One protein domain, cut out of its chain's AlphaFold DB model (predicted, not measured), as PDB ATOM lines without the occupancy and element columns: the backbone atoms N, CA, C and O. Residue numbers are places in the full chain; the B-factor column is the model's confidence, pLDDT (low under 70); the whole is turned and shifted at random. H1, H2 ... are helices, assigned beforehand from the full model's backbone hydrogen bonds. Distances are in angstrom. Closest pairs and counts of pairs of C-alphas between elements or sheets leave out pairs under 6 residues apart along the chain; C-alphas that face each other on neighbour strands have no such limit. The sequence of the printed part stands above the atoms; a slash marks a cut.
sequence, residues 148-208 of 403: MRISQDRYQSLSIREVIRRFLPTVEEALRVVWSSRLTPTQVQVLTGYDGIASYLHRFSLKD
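This is residues 148 to 208 of the 403 residues of an uncharacterized protein of Eumeta variegata (UniProt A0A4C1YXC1). Helices H3 and H4 run loosely side by side in opposite ways; H1 meets the beginning of H3, H5 turns off from the end of H4, and short H2 lies near H5. Residues 201 to 208 stick out. The 61 printed residues hold five named helices, H1 to H5 in order, and no named strand: all helix, only just compact, close to loose, radius of gyration of the C-alphas 12.1 A, spans 39 by 25 by 19 A.

H1, residues 148 to 157, and H3, residues 171 to 180, only just touch, with 3 pairs of C-alphas within 8 A, closest Gln 152 and Val 171 at 6.0 A, about perpendicular at 77 degrees. H2, residues 161 to 164, is near H5, residues 196 to 203. H3 and H4, residues 185 to 192, are close but not clearly touching, closest C-alphas Val 178 and Val 188 at 7.0 A, at a shallow tilt of 26 degrees, opposite ways. H4 and H5 touch only at the corner, closest C-alphas Leu 191 and Ile 197 at 5.1 A. Every O i to N i+4 pair is within hydrogen-bond range in H3, H4 and H5, and 5 of 6 in H1; H2 is too short for one.

H1 begins at C-alpha 148 (34.619, 46.070, 11.639) and is 14.4 A long; H3 is 13.9 A. H5 ends at C-alpha 203 (26.487, 55.241, 40.272).

The printed part has no cut and no long link; pLDDT is under 70 at 18 residues, among them 197 to 208.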
ATOM      1  N   MET A 148      33.594  46.126  10.593       70.50
ATOM      2  CA  MET A 148      34.619  46.070  11.639       70.50
ATOM      3  C   MET A 148      35.281  47.439  11.857       70.50
ATOM      4  O   MET A 148      35.325  47.931  12.982       70.50
ATOM      5  N   ARG A 149      35.713  48.104  10.771       71.12
ATOM      6  CA  ARG A 149      36.385  49.416  10.836       71.12
ATOM      7  C   ARG A 149      35.462  50.492  11.403       71.12
ATOM      8  O   ARG A 149      35.811  51.117  12.390       71.12
ATOM      9  N   ILE A 150      34.228  50.590  10.903       71.69
ATOM     10  CA  ILE A 150      33.228  51.571  11.379       71.69
ATOM     11  C   ILE A 150      32.882  51.366  12.873       71.69
ATOM     12  O   ILE A 150      32.435  52.288  13.559       71.69
ATOM     13  N   SER A 151      33.078  50.157  13.406       71.56
ATOM     14  CA  SER A 151      32.911  49.860  14.835       71.56
ATOM     15  C   SER A 151      34.160  50.237  15.643       71.56
ATOM     16  O   SER A 151      34.034  50.897  16.674       71.56
ATOM     17  N   GLN A 152      35.354  49.917  15.136       76.44
ATOM     18  CA  GLN A 152      36.641  50.329  15.703       76.44
ATOM     19  C   GLN A 152      36.793  51.859  15.738       76.44
ATOM     20  O   GLN A 152      37.155  52.408  16.771       76.44
ATOM     21  N   ASP A 153      36.457  52.573  14.666       74.00
ATOM     22  CA  ASP A 153      36.567  54.036  14.584       74.00
ATOM     23  C   ASP A 153      35.650  54.722  15.609       74.00
ATOM     24  O   ASP A 153      36.073  55.630  16.329       74.00
ATOM     25  N   ARG A 154      34.419  54.211  15.780       71.81
ATOM     26  CA  ARG A 154      33.511  54.666  16.844       71.81
ATOM     27  C   ARG A 154      34.074  54.370  18.236       71.81
ATOM     28  O   ARG A 154      34.093  55.277  19.065       71.81
ATOM     29  N   TYR A 155      34.622  53.178  18.475       71.56
ATOM     30  CA  TYR A 155      35.300  52.827  19.733       71.56
ATOM     31  C   TYR A 155      36.502  53.741  20.036       71.56
ATOM     32  O   TYR A 155      36.726  54.122  21.185       71.56
ATOM     33  N   GLN A 156      37.237  54.172  19.007       72.31
ATOM     34  CA  GLN A 156      38.326  55.144  19.139       72.31
ATOM     35  C   GLN A 156      37.850  56.582  19.409       72.31
ATOM     36  O   GLN A 156      38.633  57.362  19.956       72.31
ATOM     37  N   SER A 157      36.608  56.929  19.059       73.94
ATOM     38  CA  SER A 157      36.024  58.269  19.248       73.94
ATOM     39  C   SER A 157      35.358  58.506  20.615       73.94
ATOM     40  O   SER A 157      35.050  59.647  20.951       73.94
ATOM     41  N   LEU A 158      35.129  57.457  21.415       78.31
ATOM     42  CA  LEU A 158      34.466  57.574  22.720       78.31
ATOM     43  C   LEU A 158      35.317  58.364  23.726       78.31
ATOM     44  O   LEU A 158      36.478  58.040  23.954       78.31
ATOM     45  N   SER A 159      34.715  59.319  24.438       56.34
ATOM     46  CA  SER A 159      35.379  60.081  25.515       56.34
ATOM     47  C   SER A 159      35.831  59.217  26.707       56.34
ATOM     48  O   SER A 159      36.730  59.599  27.446       56.34
ATOM     49  N   ILE A 160      35.250  58.023  26.868       64.88
ATOM     50  CA  ILE A 160      35.542  57.051  27.941       64.88
ATOM     51  C   ILE A 160      36.741  56.131  27.570       64.88
ATOM     52  O   ILE A 160      37.169  55.279  28.354       64.88
ATOM     53  N   ARG A 161      37.320  56.321  26.373       68.50
ATOM     54  CA  ARG A 161      38.430  55.558  25.764       68.50
ATOM     55  C   ARG A 161      39.570  55.198  26.719       68.50
ATOM     56  O   ARG A 161      40.039  54.063  26.679       68.50
ATOM     57  N   GLU A 162      39.985  56.122  27.580       71.81
ATOM     58  CA  GLU A 162      41.147  55.946  28.461       71.81
ATOM     59  C   GLU A 162      40.943  54.876  29.545       71.81
ATOM     60  O   GLU A 162      41.879  54.168  29.916       71.81
ATOM     61  N   VAL A 163      39.708  54.727  30.037       68.75
ATOM     62  CA  VAL A 163      39.368  53.750  31.084       68.75
ATOM     63  C   VAL A 163      39.134  52.375  30.470       68.75
ATOM     64  O   VAL A 163      39.691  51.389  30.943       68.75
ATOM     65  N   ILE A 164      38.346  52.300  29.393       74.94
ATOM     66  CA  ILE A 164      37.954  51.014  28.795       74.94
ATOM     67  C   ILE A 164      39.167  50.314  28.160       74.94
ATOM     68  O   ILE A 164      39.328  49.108  28.338       74.94
ATOM     69  N   ARG A 165      40.089  51.054  27.520       75.06
ATOM     70  CA  ARG A 165      41.308  50.477  26.917       75.06
ATOM     71  C   ARG A 165      42.242  49.770  27.902       75.06
ATOM     72  O   ARG A 165      42.992  48.906  27.466       75.06
ATOM     73  N   ARG A 166      42.196  50.095  29.201       77.81
ATOM     74  CA  ARG A 166      42.995  49.400  30.233       77.81
ATOM     75  C   ARG A 166      42.517  47.972  30.509       77.81
ATOM     76  O   ARG A 166      43.268  47.199  31.091       77.81
ATOM     77  N   PHE A 167      41.296  47.635  30.096       78.31
ATOM     78  CA  PHE A 167      40.690  46.314  30.280       78.31
ATOM     79  C   PHE A 167      40.362  45.619  28.949       78.31
ATOM     80  O   PHE A 167      40.331  44.395  28.900       78.31
ATOM     81  N   LEU A 168      40.101  46.391  27.888       88.00
ATOM     82  CA  LEU A 168      39.679  45.927  26.563       88.00
ATOM     83  C   LEU A 168      40.346  46.801  25.470       88.00
ATOM     84  O   LEU A 168      39.726  47.748  24.970       88.00
ATOM     85  N   PRO A 169      41.619  46.565  25.108       80.94
ATOM     86  CA  PRO A 169      42.333  47.401  24.139       80.94
ATOM     87  C   PRO A 169      41.767  47.343  22.705       80.94
ATOM     88  O   PRO A 169      41.924  48.319  21.966       80.94
ATOM     89  N   THR A 170      41.075  46.263  22.313       87.94
ATOM     90  CA  THR A 170      40.500  46.072  20.962       87.94
ATOM     91  C   THR A 170      38.973  45.890  20.970       87.94
ATOM     92  O   THR A 170      38.390  45.432  21.957       87.94
ATOM     93  N   VAL A 171      38.306  46.215  19.852       82.88
ATOM     94  CA  VAL A 171      36.878  45.884  19.652       82.88
ATOM     95  C   VAL A 171      36.668  44.373  19.556       82.88
ATOM     96  O   VAL A 171      35.653  43.879  20.051       82.88
ATOM     97  N   GLU A 172      37.618  43.620  18.991       87.50
ATOM     98  CA  GLU A 172      37.587  42.155  18.981       87.50
ATOM     99  C   GLU A 172      37.489  41.577  20.398       87.50
ATOM    100  O   GLU A 172      36.690  40.671  20.632       87.50
ATOM    101  N   GLU A 173      38.279  42.081  21.348       86.38
ATOM    102  CA  GLU A 173      38.245  41.629  22.743       86.38
ATOM    103  C   GLU A 173      36.989  42.103  23.469       86.38
ATOM    104  O   GLU A 173      36.360  41.300  24.156       86.38
ATOM    105  N   ALA A 174      36.561  43.353  23.266       84.12
ATOM    106  CA  ALA A 174      35.319  43.861  23.849       84.12
ATOM    107  C   ALA A 174      34.098  43.020  23.430       84.12
ATOM    108  O   ALA A 174      33.315  42.596  24.284       84.12
ATOM    109  N   LEU A 175      33.966  42.704  22.136       83.25
ATOM    110  CA  LEU A 175      32.900  41.836  21.628       83.25
ATOM    111  C   LEU A 175      33.055  40.388  22.113       83.25
ATOM    112  O   LEU A 175      32.070  39.775  22.520       83.25
ATOM    113  N   ARG A 176      34.280  39.846  22.140       89.25
ATOM    114  CA  ARG A 176      34.556  38.481  22.627       89.25
ATOM    115  C   ARG A 176      34.212  38.314  24.107       89.25
ATOM    116  O   ARG A 176      33.646  37.287  24.478       89.25
ATOM    117  N   VAL A 177      34.504  39.305  24.948       85.25
ATOM    118  CA  VAL A 177      34.123  39.306  26.370       85.25
ATOM    119  C   VAL A 177      32.604  39.416  26.516       85.25
ATOM    120  O   VAL A 177      32.006  38.581  27.192       85.25
ATOM    121  N   VAL A 178      31.957  40.348  25.806       85.44
ATOM    122  CA  VAL A 178      30.488  40.497  25.820       85.44
ATOM    123  C   VAL A 178      29.764  39.208  25.399       85.44
ATOM    124  O   VAL A 178      28.804  38.809  26.059       85.44
ATOM    125  N   TRP A 179      30.229  38.528  24.346       85.06
ATOM    126  CA  TRP A 179      29.618  37.288  23.854       85.06
ATOM    127  C   TRP A 179      29.942  36.057  24.713       85.06
ATOM    128  O   TRP A 179      29.076  35.203  24.895       85.06
ATOM    129  N   SER A 180      31.148  35.956  25.283       86.38
ATOM    130  CA  SER A 180      31.514  34.826  26.158       86.38
ATOM    131  C   SER A 180      30.872  34.905  27.547       86.38
ATOM    132  O   SER A 180      30.485  33.876  28.097       86.38
ATOM    133  N   SER A 181      30.675  36.109  28.095       83.50
ATOM    134  CA  SER A 181      30.116  36.326  29.442       83.50
ATOM    135  C   SER A 181      28.598  36.102  29.568       83.50
ATOM    136  O   SER A 181      28.028  36.420  30.609       83.50
ATOM    137  N   ARG A 182      27.925  35.563  28.534       91.12
ATOM    138  CA  ARG A 182      26.469  35.275  28.502       91.12
ATOM    139  C   ARG A 182      25.584  36.441  28.982       91.12
ATOM    140  O   ARG A 182      24.553  36.228  29.618       91.12
ATOM    141  N   LEU A 183      25.991  37.676  28.691       86.94
ATOM    142  CA  LEU A 183      25.308  38.868  29.188       86.94
ATOM    143  C   LEU A 183      23.895  38.991  28.606       86.94
ATOM    144  O   LEU A 183      23.684  38.848  27.402       86.94
ATOM    145  N   THR A 184      22.931  39.323  29.462       84.94
ATOM    146  CA  THR A 184      21.579  39.693  29.022       84.94
ATOM    147  C   THR A 184      21.626  40.954  28.146       84.94
ATOM    148  O   THR A 184      22.490  41.809  28.363       84.94
ATOM    149  N   PRO A 185      20.679  41.152  27.205       80.56
ATOM    150  CA  PRO A 185      20.638  42.359  26.374       80.56
ATOM    151  C   PRO A 185      20.665  43.664  27.187       80.56
ATOM    152  O   PRO A 185      21.318  44.623  26.789       80.56
ATOM    153  N   THR A 186      20.039  43.676  28.369       76.38
ATOM    154  CA  THR A 186      20.069  44.803  29.313       76.38
ATOM    155  C   THR A 186      21.468  45.056  29.884       76.38
ATOM    156  O   THR A 186      21.891  46.206  29.956       76.38
ATOM    157  N   GLN A 187      22.220  44.012  30.253       80.88
ATOM    158  CA  GLN A 187      23.614  44.161  30.696       80.88
ATOM    159  C   GLN A 187      24.509  44.664  29.559       80.88
ATOM    160  O   GLN A 187      25.299  45.579  29.779       80.88
ATOM    161  N   VAL A 188      24.342  44.148  28.334       80.81
ATOM    162  CA  VAL A 188      25.063  44.671  27.159       80.81
ATOM    163  C   VAL A 188      24.742  46.154  26.955       80.81
ATOM    164  O   VAL A 188      25.659  46.965  26.868       80.81
ATOM    165  N   GLN A 189      23.464  46.540  26.994       79.44
ATOM    166  CA  GLN A 189      23.025  47.934  26.862       79.44
ATOM    167  C   GLN A 189      23.562  48.855  27.976       79.44
ATOM    168  O   GLN A 189      23.797  50.036  27.721       79.44
ATOM    169  N   VAL A 190      23.795  48.345  29.189       76.38
ATOM    170  CA  VAL A 190      24.446  49.096  30.280       76.38
ATOM    171  C   VAL A 190      25.944  49.293  30.019       76.38
ATOM    172  O   VAL A 190      26.463  50.379  30.269       76.38
ATOM    173  N   LEU A 191      26.642  48.284  29.488       78.56
ATOM    174  CA  LEU A 191      28.078  48.382  29.197       78.56
ATOM    175  C   LEU A 191      28.373  49.212  27.934       78.56
ATOM    176  O   LEU A 191      29.326  49.992  27.931       78.56
ATOM    177  N   THR A 192      27.565  49.060  26.878       77.88
ATOM    178  CA  THR A 192      27.816  49.621  25.534       77.88
ATOM    179  C   THR A 192      26.860  50.746  25.124       77.88
ATOM    180  O   THR A 192      26.955  51.248  24.004       77.88
ATOM    181  N   GLY A 193      25.898  51.121  25.971       85.50
ATOM    182  CA  GLY A 193      24.968  52.221  25.705       85.50
ATOM    183  C   GLY A 193      25.627  53.601  25.797       85.50
ATOM    184  O   GLY A 193      26.723  53.745  26.327       85.50
ATOM    185  N   TYR A 194      24.919  54.637  25.337       49.12
ATOM    186  CA  TYR A 194      25.426  56.017  25.184       49.12
ATOM    187  C   TYR A 194      25.879  56.742  26.476       49.12
ATOM    188  O   TYR A 194      26.373  57.861  26.395       49.12
ATOM    189  N   ASP A 195      25.707  56.115  27.643       64.75
ATOM    190  CA  ASP A 195      26.132  56.590  28.978       64.75
ATOM    191  C   ASP A 195      27.230  55.670  29.589       64.75
ATOM    192  O   ASP A 195      28.016  56.074  30.449       64.75
ATOM    193  N   GLY A 196      27.303  54.426  29.092       82.12
ATOM    194  CA  GLY A 196      28.369  53.438  29.264       82.12
ATOM    195  C   GLY A 196      28.736  52.987  30.682       82.12
ATOM    196  O   GLY A 196      28.144  53.361  31.698       82.12
ATOM    197  N   ILE A 197      29.831  52.218  30.729       67.69
ATOM    198  CA  ILE A 197      30.545  51.827  31.957       67.69
ATOM    199  C   ILE A 197      30.852  53.037  32.855       67.69
ATOM    200  O   ILE A 197      30.836  52.891  34.071       67.69
ATOM    201  N   ALA A 198      31.079  54.236  32.301       56.75
ATOM    202  CA  ALA A 198      31.325  55.438  33.100       56.75
ATOM    203  C   ALA A 198      30.115  55.835  33.962       56.75
ATOM    204  O   ALA A 198      30.279  56.035  35.163       56.75
ATOM    205  N   SER A 199      28.901  55.890  33.401       66.62
ATOM    206  CA  SER A 199      27.679  56.177  34.171       66.62
ATOM    207  C   SER A 199      27.366  55.069  35.183       66.62
ATOM    208  O   SER A 199      26.924  55.348  36.300       66.62
ATOM    209  N   TYR A 200      27.667  53.810  34.844       66.19
ATOM    210  CA  TYR A 200      27.554  52.687  35.779       66.19
ATOM    211  C   TYR A 200      28.527  52.824  36.962       66.19
ATOM    212  O   TYR A 200      28.092  52.849  38.113       66.19
ATOM    213  N   LEU A 201      29.827  52.993  36.698       62.47
ATOM    214  CA  LEU A 201      30.847  53.199  37.730       62.47
ATOM    215  C   LEU A 201      30.578  54.463  38.552       62.47
ATOM    216  O   LEU A 201      30.752  54.422  39.760       62.47
ATOM    217  N   HIS A 202      30.066  55.538  37.944       60.44
ATOM    218  CA  HIS A 202      29.669  56.756  38.653       60.44
ATOM    219  C   HIS A 202      28.524  56.512  39.655       60.44
ATOM    220  O   HIS A 202      28.546  57.054  40.760       60.44
ATOM    221  N   ARG A 203      27.540  55.661  39.322       60.28
ATOM    222  CA  ARG A 203      26.487  55.241  40.272       60.28
ATOM    223  C   ARG A 203      27.021  54.340  41.386       60.28
ATOM    224  O   ARG A 203      26.518  54.415  42.503       60.28
ATOM    225  N   PHE A 204      28.033  53.525  41.093       56.44
ATOM    226  CA  PHE A 204      28.704  52.639  42.049       56.44
ATOM    227  C   PHE A 204      29.978  53.247  42.672       56.44
ATOM    228  O   PHE A 204      30.766  52.530  43.289       56.44
ATOM    229  N   SER A 205      30.186  54.565  42.552       57.00
ATOM    230  CA  SER A 205      31.396  55.242  43.030       57.00
ATOM    231  C   SER A 205      31.529  55.182  44.551       57.00
ATOM    232  O   SER A 205      30.997  56.036  45.261       57.00
ATOM    233  N   LEU A 206      32.295  54.195  45.027       49.25
ATOM    234  CA  LEU A 206      33.645  54.409  45.576       49.25
ATOM    235  C   LEU A 206      33.795  55.688  46.435       49.25
ATOM    236  O   LEU A 206      34.679  56.516  46.213       49.25
ATOM    237  N   LYS A 207      32.868  55.894  47.374       47.47
ATOM    238  CA  LYS A 207      32.502  57.232  47.877       47.47
ATOM    239  C   LYS A 207      33.461  57.809  48.919       47.47
ATOM    240  O   LYS A 207      33.365  58.995  49.261       47.47
ATOM    241  N   ASP A 208      34.391  56.978  49.377       47.66
ATOM    242  CA  ASP A 208      35.103  57.117  50.649       47.66
ATOM    243  C   ASP A 208      36.602  57.383  50.467       47.66
ATOM    244  O   ASP A 208      37.419  57.059  51.320       47.66
TER     245      ASP A 208